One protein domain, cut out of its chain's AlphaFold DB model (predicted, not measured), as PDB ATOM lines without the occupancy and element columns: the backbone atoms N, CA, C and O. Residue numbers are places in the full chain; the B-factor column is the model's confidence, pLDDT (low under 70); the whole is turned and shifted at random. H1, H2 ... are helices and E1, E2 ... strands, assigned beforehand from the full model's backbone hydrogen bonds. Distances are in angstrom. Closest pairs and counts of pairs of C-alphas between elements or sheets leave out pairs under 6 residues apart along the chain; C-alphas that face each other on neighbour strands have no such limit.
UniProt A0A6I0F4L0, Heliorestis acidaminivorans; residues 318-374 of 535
ATOM      1  N   LYS A 318     -35.571  22.616  45.209       85.94
ATOM      2  CA  LYS A 318     -35.633  22.517  43.732       85.94
ATOM      3  C   LYS A 318     -35.270  21.125  43.200       85.94
ATOM      4  O   LYS A 318     -35.560  20.823  42.048       85.94
ATOM      5  N   ASN A 319     -34.615  20.308  44.018       82.62
ATOM      6  CA  ASN A 319     -34.163  18.959  43.690       82.62
ATOM      7  C   ASN A 319     -34.994  17.873  44.400       82.62
ATOM      8  O   ASN A 319     -34.635  16.695  44.339       82.62
ATOM      9  N   VAL A 320     -36.091  18.258  45.067       83.44
ATOM     10  CA  VAL A 320     -37.044  17.321  45.670       83.44
ATOM     11  C   VAL A 320     -37.826  16.615  44.568       83.44
ATOM     12  O   VAL A 320     -38.327  17.255  43.646       83.44
ATOM     13  N   ILE A 321     -37.920  15.291  44.666       79.25
ATOM     14  CA  ILE A 321     -38.583  14.448  43.666       79.25
ATOM     15  C   ILE A 321     -39.983  13.980  44.089       79.25
ATOM     16  O   ILE A 321     -40.738  13.522  43.238       79.25
ATOM     17  N   ASN A 322     -40.344  14.079  45.376       74.50
ATOM     18  CA  ASN A 322     -41.652  13.656  45.889       74.50
ATOM     19  C   ASN A 322     -42.058  14.381  47.186       74.50
ATOM     20  O   ASN A 322     -41.253  15.069  47.813       74.50
ATOM     21  N   ASP A 323     -43.305  14.165  47.615       70.50
ATOM     22  CA  ASP A 323     -43.911  14.781  48.808       70.50
ATOM     23  C   ASP A 323     -43.305  14.307  50.146       70.50
ATOM     24  O   ASP A 323     -43.665  14.815  51.205       70.50
ATOM     25  N   GLN A 324     -42.368  13.351  50.117       71.94
ATOM     26  CA  GLN A 324     -41.678  12.829  51.304       71.94
ATOM     27  C   GLN A 324     -40.309  13.493  51.536       71.94
ATOM     28  O   GLN A 324     -39.471  12.947  52.246       71.94
ATOM     29  N   ASN A 325     -40.052  14.652  50.915       81.62
ATOM     30  CA  ASN A 325     -38.765  15.355  50.972       81.62
ATOM     31  C   ASN A 325     -37.566  14.509  50.489       81.62
ATOM     32  O   ASN A 325     -36.432  14.730  50.927       81.62
ATOM     33  N   HIS A 326     -37.778  13.563  49.565       80.38
ATOM     34  CA  HIS A 326     -36.664  12.882  48.906       80.38
ATOM     35  C   HIS A 326     -35.979  13.814  47.912       80.38
ATOM     36  O   HIS A 326     -36.643  14.418  47.068       80.38
ATOM     37  N   VAL A 327     -34.653  13.908  47.980       84.88
ATOM     38  CA  VAL A 327     -33.849  14.816  47.158       84.88
ATOM     39  C   VAL A 327     -32.843  14.031  46.339       84.88
ATOM     40  O   VAL A 327     -32.034  13.274  46.876       84.88
ATOM     41  N   PHE A 328     -32.832  14.283  45.035       82.44
ATOM     42  CA  PHE A 328     -31.811  13.759  44.139       82.44
ATOM     43  C   PHE A 328     -30.770  14.841  43.827       82.44
ATOM     44  O   PHE A 328     -31.053  15.794  43.100       82.44
ATOM     45  N   ILE A 329     -29.545  14.683  44.339       80.75
ATOM     46  CA  ILE A 329     -28.428  15.601  44.067       80.75
ATOM     47  C   ILE A 329     -27.341  14.866  43.282       80.75
ATOM     48  O   ILE A 329     -26.659  13.987  43.823       80.75
ATOM     49  N   LYS A 330     -27.146  15.266  42.019       76.75
ATOM     50  CA  LYS A 330     -26.063  14.742  41.178       76.75
ATOM     51  C   LYS A 330     -24.693  15.156  41.714       76.75
ATOM     52  O   LYS A 330     -24.503  16.313  42.091       76.75
ATOM     53  N   THR A 331     -23.727  14.245  41.670       75.94
ATOM     54  CA  THR A 331     -22.350  14.441  42.162       75.94
ATOM     55  C   THR A 331     -21.579  15.539  41.416       75.94
ATOM     56  O   THR A 331     -20.656  16.137  41.960       75.94
ATOM     57  N   ASP A 332     -21.961  15.844  40.177       74.19
ATOM     58  CA  ASP A 332     -21.380  16.912  39.357       74.19
ATOM     59  C   ASP A 332     -22.117  18.260  39.488       74.19
ATOM     60  O   ASP A 332     -21.703  19.252  38.883       74.19
ATOM     61  N   SER A 333     -23.195  18.323  40.278       81.75
ATOM     62  CA  SER A 333     -23.978  19.547  40.462       81.75
ATOM     63  C   SER A 333     -23.261  20.570  41.345       81.75
ATOM     64  O   SER A 333     -22.543  20.222  42.284       81.75
ATOM     65  N   ASN A 334     -23.516  21.859  41.096       82.06
ATOM     66  CA  ASN A 334     -23.005  22.939  41.947       82.06
ATOM     67  C   ASN A 334     -23.479  22.793  43.398       82.06
ATOM     68  O   ASN A 334     -22.697  23.013  44.314       82.06
ATOM     69  N   LEU A 335     -24.720  22.345  43.609       83.81
ATOM     70  CA  LEU A 335     -25.250  22.094  44.947       83.81
ATOM     71  C   LEU A 335     -24.441  21.009  45.678       83.81
ATOM     72  O   LEU A 335     -24.055  21.207  46.825       83.81
ATOM     73  N   TYR A 336     -24.096  19.904  45.008       83.81
ATOM     74  CA  TYR A 336     -23.224  18.880  45.596       83.81
ATOM     75  C   TYR A 336     -21.840  19.433  45.946       83.81
ATOM     76  O   TYR A 336     -21.351  19.203  47.051       83.81
ATOM     77  N   ARG A 337     -21.228  20.203  45.033       80.56
ATOM     78  CA  ARG A 337     -19.908  20.824  45.245       80.56
ATOM     79  C   ARG A 337     -19.871  21.769  46.446       80.56
ATOM     80  O   ARG A 337     -18.803  21.927  47.017       80.56
ATOM     81  N   LYS A 338     -21.004  22.361  46.833       84.31
ATOM     82  CA  LYS A 338     -21.128  23.228  48.015       84.31
ATOM     83  C   LYS A 338     -21.370  22.433  49.296       84.31
ATOM     84  O   LYS A 338     -20.677  22.615  50.292       84.31
ATOM     85  N   LEU A 339     -22.351  21.528  49.272       86.50
ATOM     86  CA  LEU A 339     -22.805  20.841  50.481       86.50
ATOM     87  C   LEU A 339     -21.846  19.737  50.937       86.50
ATOM     88  O   LEU A 339     -21.672  19.531  52.138       86.50
ATOM     89  N   TYR A 340     -21.211  19.027  50.001       86.44
ATOM     90  CA  TYR A 340     -20.319  17.919  50.341       86.44
ATOM     91  C   TYR A 340     -19.071  18.374  51.118       86.44
ATOM     92  O   TYR A 340     -18.818  17.798  52.179       86.44
ATOM     93  N   PRO A 341     -18.304  19.402  50.689       84.44
ATOM     94  CA  PRO A 341     -17.180  19.908  51.479       84.44
ATOM     95  C   PRO A 341     -17.603  20.425  52.857       84.44
ATOM     96  O   PRO A 341     -16.900  20.174  53.835       84.44
ATOM     97  N   PHE A 342     -18.765  21.085  52.949       87.50
ATOM     98  CA  PHE A 342     -19.308  21.581  54.216       87.50
ATOM     99  C   PHE A 342     -19.596  20.445  55.211       87.50
ATOM    100  O   PHE A 342     -19.112  20.474  56.345       87.50
ATOM    101  N   ALA A 343     -20.315  19.406  54.772       84.44
ATOM    102  CA  ALA A 343     -20.592  18.213  55.575       84.44
ATOM    103  C   ALA A 343     -19.299  17.476  55.961       84.44
ATOM    104  O   ALA A 343     -19.064  17.178  57.133       84.44
ATOM    105  N   LYS A 344     -18.399  17.278  54.990       85.19
ATOM    106  CA  LYS A 344     -17.117  16.600  55.201       85.19
ATOM    107  C   LYS A 344     -16.258  17.304  56.254       85.19
ATOM    108  O   LYS A 344     -15.681  16.629  57.099       85.19
ATOM    109  N   ARG A 345     -16.187  18.642  56.250       85.88
ATOM    110  CA  ARG A 345     -15.429  19.404  57.260       85.88
ATOM    111  C   ARG A 345     -16.056  19.316  58.655       85.88
ATOM    112  O   ARG A 345     -15.355  19.457  59.651       85.88
ATOM    113  N   ARG A 346     -17.362  19.050  58.750       82.38
ATOM    114  CA  ARG A 346     -18.057  18.740  60.014       82.38
ATOM    115  C   ARG A 346     -17.879  17.276  60.451       82.38
ATOM    116  O   ARG A 346     -18.430  16.896  61.478       82.38
ATOM    117  N   ASN A 347     -17.119  16.467  59.706       82.31
ATOM    118  CA  ASN A 347     -16.976  15.020  59.905       82.31
ATOM    119  C   ASN A 347     -18.313  14.256  59.872       82.31
ATOM    120  O   ASN A 347     -18.460  13.240  60.546       82.31
ATOM    121  N   ILE A 348     -19.280  14.733  59.084       82.56
ATOM    122  CA  ILE A 348     -20.556  14.047  58.832       82.56
ATOM    123  C   ILE A 348     -20.691  13.725  57.343       82.56
ATOM    124  O   ILE A 348     -20.034  14.345  56.499       82.56
ATOM    125  N   SER A 349     -21.538  12.757  56.998       82.69
ATOM    126  CA  SER A 349     -21.844  12.508  55.590       82.69
ATOM    127  C   SER A 349     -22.760  13.605  55.031       82.69
ATOM    128  O   SER A 349     -23.475  14.289  55.768       82.69
ATOM    129  N   LEU A 350     -22.765  13.780  53.703       82.25
ATOM    130  CA  LEU A 350     -23.755  14.652  53.059       82.25
ATOM    131  C   LEU A 350     -25.185  14.178  53.359       82.25
ATOM    132  O   LEU A 350     -26.092  14.996  53.467       82.25
ATOM    133  N   ASP A 351     -25.377  12.872  53.510       83.62
ATOM    134  CA  ASP A 351     -26.681  12.278  53.776       83.62
ATOM    135  C   ASP A 351     -27.153  12.649  55.192       83.62
ATOM    136  O   ASP A 351     -28.287  13.094  55.355       83.62
ATOM    137  N   ASP A 352     -26.261  12.596  56.190       82.00
ATOM    138  CA  ASP A 352     -26.540  13.061  57.557       82.00
ATOM    139  C   ASP A 352     -26.880  14.553  57.578       82.00
ATOM    140  O   ASP A 352     -27.828  14.973  58.238       82.00
ATOM    141  N   PHE A 353     -26.144  15.361  56.811       86.06
ATOM    142  CA  PHE A 353     -26.422  16.789  56.705       86.06
ATOM    143  C   PHE A 353     -27.791  17.074  56.070       86.06
ATOM    144  O   PHE A 353     -28.530  17.939  56.535       86.06
ATOM    145  N   LEU A 354     -28.163  16.341  55.018       85.69
ATOM    146  CA  LEU A 354     -29.487  16.469  54.407       85.69
ATOM    147  C   LEU A 354     -30.594  16.042  55.378       85.69
ATOM    148  O   LEU A 354     -31.617  16.724  55.457       85.69
ATOM    149  N   LEU A 355     -30.358  14.993  56.171       83.19
ATOM    150  CA  LEU A 355     -31.275  14.547  57.219       83.19
ATOM    151  C   LEU A 355     -31.451  15.601  58.321       83.19
ATOM    152  O   LEU A 355     -32.586  15.847  58.728       83.19
ATOM    153  N   GLU A 356     -30.380  16.281  58.755       83.75
ATOM    154  CA  GLU A 356     -30.462  17.426  59.685       83.75
ATOM    155  C   GLU A 356     -31.376  18.540  59.146       83.75
ATOM    156  O   GLU A 356     -32.069  19.215  59.910       83.75
ATOM    157  N   LEU A 357     -31.402  18.726  57.823       84.19
ATOM    158  CA  LEU A 357     -32.248  19.710  57.147       84.19
ATOM    159  C   LEU A 357     -33.670  19.208  56.847       84.19
ATOM    160  O   LEU A 357     -34.490  19.999  56.374       84.19
ATOM    161  N   GLY A 358     -33.978  17.942  57.147       84.50
ATOM    162  CA  GLY A 358     -35.287  17.320  56.930       84.50
ATOM    163  C   GLY A 358     -35.483  16.685  55.548       84.50
ATOM    164  O   GLY A 358     -36.627  16.487  55.136       84.50
ATOM    165  N   TYR A 359     -34.396  16.381  54.836       85.56
ATOM    166  CA  TYR A 359     -34.400  15.762  53.510       85.56
ATOM    167  C   TYR A 359     -33.749  14.378  53.525       85.56
ATOM    168  O   TYR A 359     -32.800  14.130  54.263       85.56
ATOM    169  N   VAL A 360     -34.213  13.487  52.651       81.50
ATOM    170  CA  VAL A 360     -33.631  12.149  52.473       81.50
ATOM    171  C   VAL A 360     -33.012  12.072  51.084       81.50
ATOM    172  O   VAL A 360     -33.694  12.283  50.082       81.50
ATOM    173  N   ARG A 361     -31.710  11.795  50.992       78.62
ATOM    174  CA  ARG A 361     -31.037  11.711  49.692       78.62
ATOM    175  C   ARG A 361     -31.391  10.410  48.976       78.62
ATOM    176  O   ARG A 361     -31.301   9.338  49.565       78.62
ATOM    177  N   VAL A 362     -31.718  10.505  47.692       78.00
ATOM    178  CA  VAL A 362     -31.867   9.358  46.786       78.00
ATOM    179  C   VAL A 362     -30.812   9.402  45.683       78.00
ATOM    180  O   VAL A 362     -30.351  10.477  45.283       78.00
ATOM    181  N   TYR A 363     -30.426   8.225  45.195       70.50
ATOM    182  CA  TYR A 363     -29.359   8.051  44.205       70.50
ATOM    183  C   TYR A 363     -29.886   7.793  42.787       70.50
ATOM    184  O   TYR A 363     -29.118   7.894  41.832       70.50
ATOM    185  N   ASP A 364     -31.193   7.556  42.644       65.81
ATOM    186  CA  ASP A 364     -31.907   7.476  41.372       65.81
ATOM    187  C   ASP A 364     -33.220   8.278  41.458       65.81
ATOM    188  O   ASP A 364     -33.896   8.293  42.485       65.81
ATOM    189  N   LYS A 365     -33.583   8.968  40.371       59.69
ATOM    190  CA  LYS A 365     -34.867   9.675  40.246       59.69
ATOM    191  C   LYS A 365     -36.050   8.718  40.078       59.69
ATOM    192  O   LYS A 365     -37.178   9.124  40.337       59.69
ATOM    193  N   ASN A 366     -35.793   7.493  39.621       54.06
ATOM    194  CA  ASN A 366     -36.819   6.494  39.329       54.06
ATOM    195  C   ASN A 366     -37.150   5.592  40.529       54.06
ATOM    196  O   ASN A 366     -38.124   4.845  40.474       54.06
ATOM    197  N   GLU A 367     -36.394   5.679  41.627       47.62
ATOM    198  CA  GLU A 367     -36.724   5.021  42.896       47.62
ATOM    199  C   GLU A 367     -37.783   5.839  43.659       47.62
ATOM    200  O   GLU A 367     -37.515   6.446  44.693       47.62
ATOM    201  N   ILE A 368     -39.009   5.892  43.132       44.88
ATOM    202  CA  ILE A 368     -40.185   6.300  43.911       44.88
ATOM    203  C   ILE A 368     -41.001   5.039  44.185       44.88
ATOM    204  O   ILE A 368     -41.883   4.671  43.413       44.88
ATOM    205  N   THR A 369     -40.707   4.379  45.301       32.12
ATOM    206  CA  THR A 369     -41.617   3.424  45.941       32.12
ATOM    207  C   THR A 369     -42.127   4.006  47.261       32.12
ATOM    208  O   THR A 369     -41.479   4.816  47.918       32.12
ATOM    209  N   THR A 370     -43.386   3.690  47.542       31.30
ATOM    210  CA  THR A 370     -44.356   4.384  48.398       31.30
ATOM    211  C   THR A 370     -44.080   4.368  49.910       31.30
ATOM    212  O   THR A 370     -43.232   3.639  50.409       31.30
ATOM    213  N   PHE A 371     -44.845   5.210  50.622       29.95
ATOM    214  CA  PHE A 371     -44.800   5.645  52.035       29.95
ATOM    215  C   PHE A 371     -44.936   4.541  53.121       29.95
ATOM    216  O   PHE A 371     -45.464   4.822  54.187       29.95
ATOM    217  N   ASP A 372     -44.446   3.318  52.913       34.12
ATOM    218  CA  ASP A 372     -44.371   2.287  53.974       34.12
ATOM    219  C   ASP A 372     -42.925   1.918  54.357       34.12
ATOM    220  O   ASP A 372     -42.690   1.169  55.305       34.12
ATOM    221  N   ASP A 373     -41.932   2.501  53.677       39.66
ATOM    222  CA  ASP A 373     -40.569   1.963  53.681       39.66
ATOM    223  C   ASP A 373     -39.566   2.680  54.616       39.66
ATOM    224  O   ASP A 373     -38.377   2.361  54.655       39.66
ATOM    225  N   TYR A 374     -40.019   3.672  55.394       37.16
ATOM    226  CA  TYR A 374     -39.120   4.460  56.255       37.16
ATOM    227  C   TYR A 374     -39.000   3.903  57.685       37.16
ATOM    228  O   TYR A 374     -37.914   3.920  58.267       37.16
TER     229      TYR A 374
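What this domain is: This is residues 318 to 374 of the 535 residues of a protein of Heliorestis acidaminivorans (UniProt A0A6I0F4L0). A very short two-stranded parallel sheet, E1 and E2, has a small helix, H2, beside E2, and a longer helix, H1, beyond H2 makes one end of an elongated outline. An unnamed tail, residues 363 to 374, runs from E2 to the other end. The printed part has 57 residues with the named elements E1, H1, H2, E2 in that order; the class is mixed, helices and strands, though under half of the residues are in named elements. The whole is compact, with a radius of gyration of the C-alphas of 11.7 A and spans of 34 by 21 by 15 A.

How they stand to each other: E1, residues 326 to 328, and E2, residues 360 to 362, are parallel neighbours at 43 degrees, with N 327 and O 360 2.8 A apart, within hydrogen-bond range. C-alphas 327 and 361 face each other at 4.9 A. The closest C-alphas of E2 and H2, residues 350 to 356, are those of Arg 361 and Asp 351, 6.0 A. H2 and H1, residues 334 to 345, touch, about perpendicular at 82 degrees; their closest C-alphas are those of Leu 350 and Ala 343, 5.4 A. H1 touches H2 with residues 339 to 344 alone. E1 and H2 are apart, as are H1 and E2. E1, H1, H2 and E2 form a strand-helix-strand unit, two parallel neighbour strands with helices between, whose crossover is right-handed. Each O i to N i+4 pair is within hydrogen-bond range in H2, and 6 of 8 in H1.

Where its parts are: E1 begins at C-alpha 326 (-36.664, 12.882, 48.906). H1 is 17.4 A long and H2 9.8 A. E2 ends at C-alpha 362 (-31.867, 9.358, 46.786).

The domain as a whole: The C-alphas of Arg 345 and Asp 372, the two farthest apart, are 33.8 A apart. The printed part has no cut, and its three links are tight. Mean pLDDT of the printed part is 74.3; residues 364 to 374 are under 70.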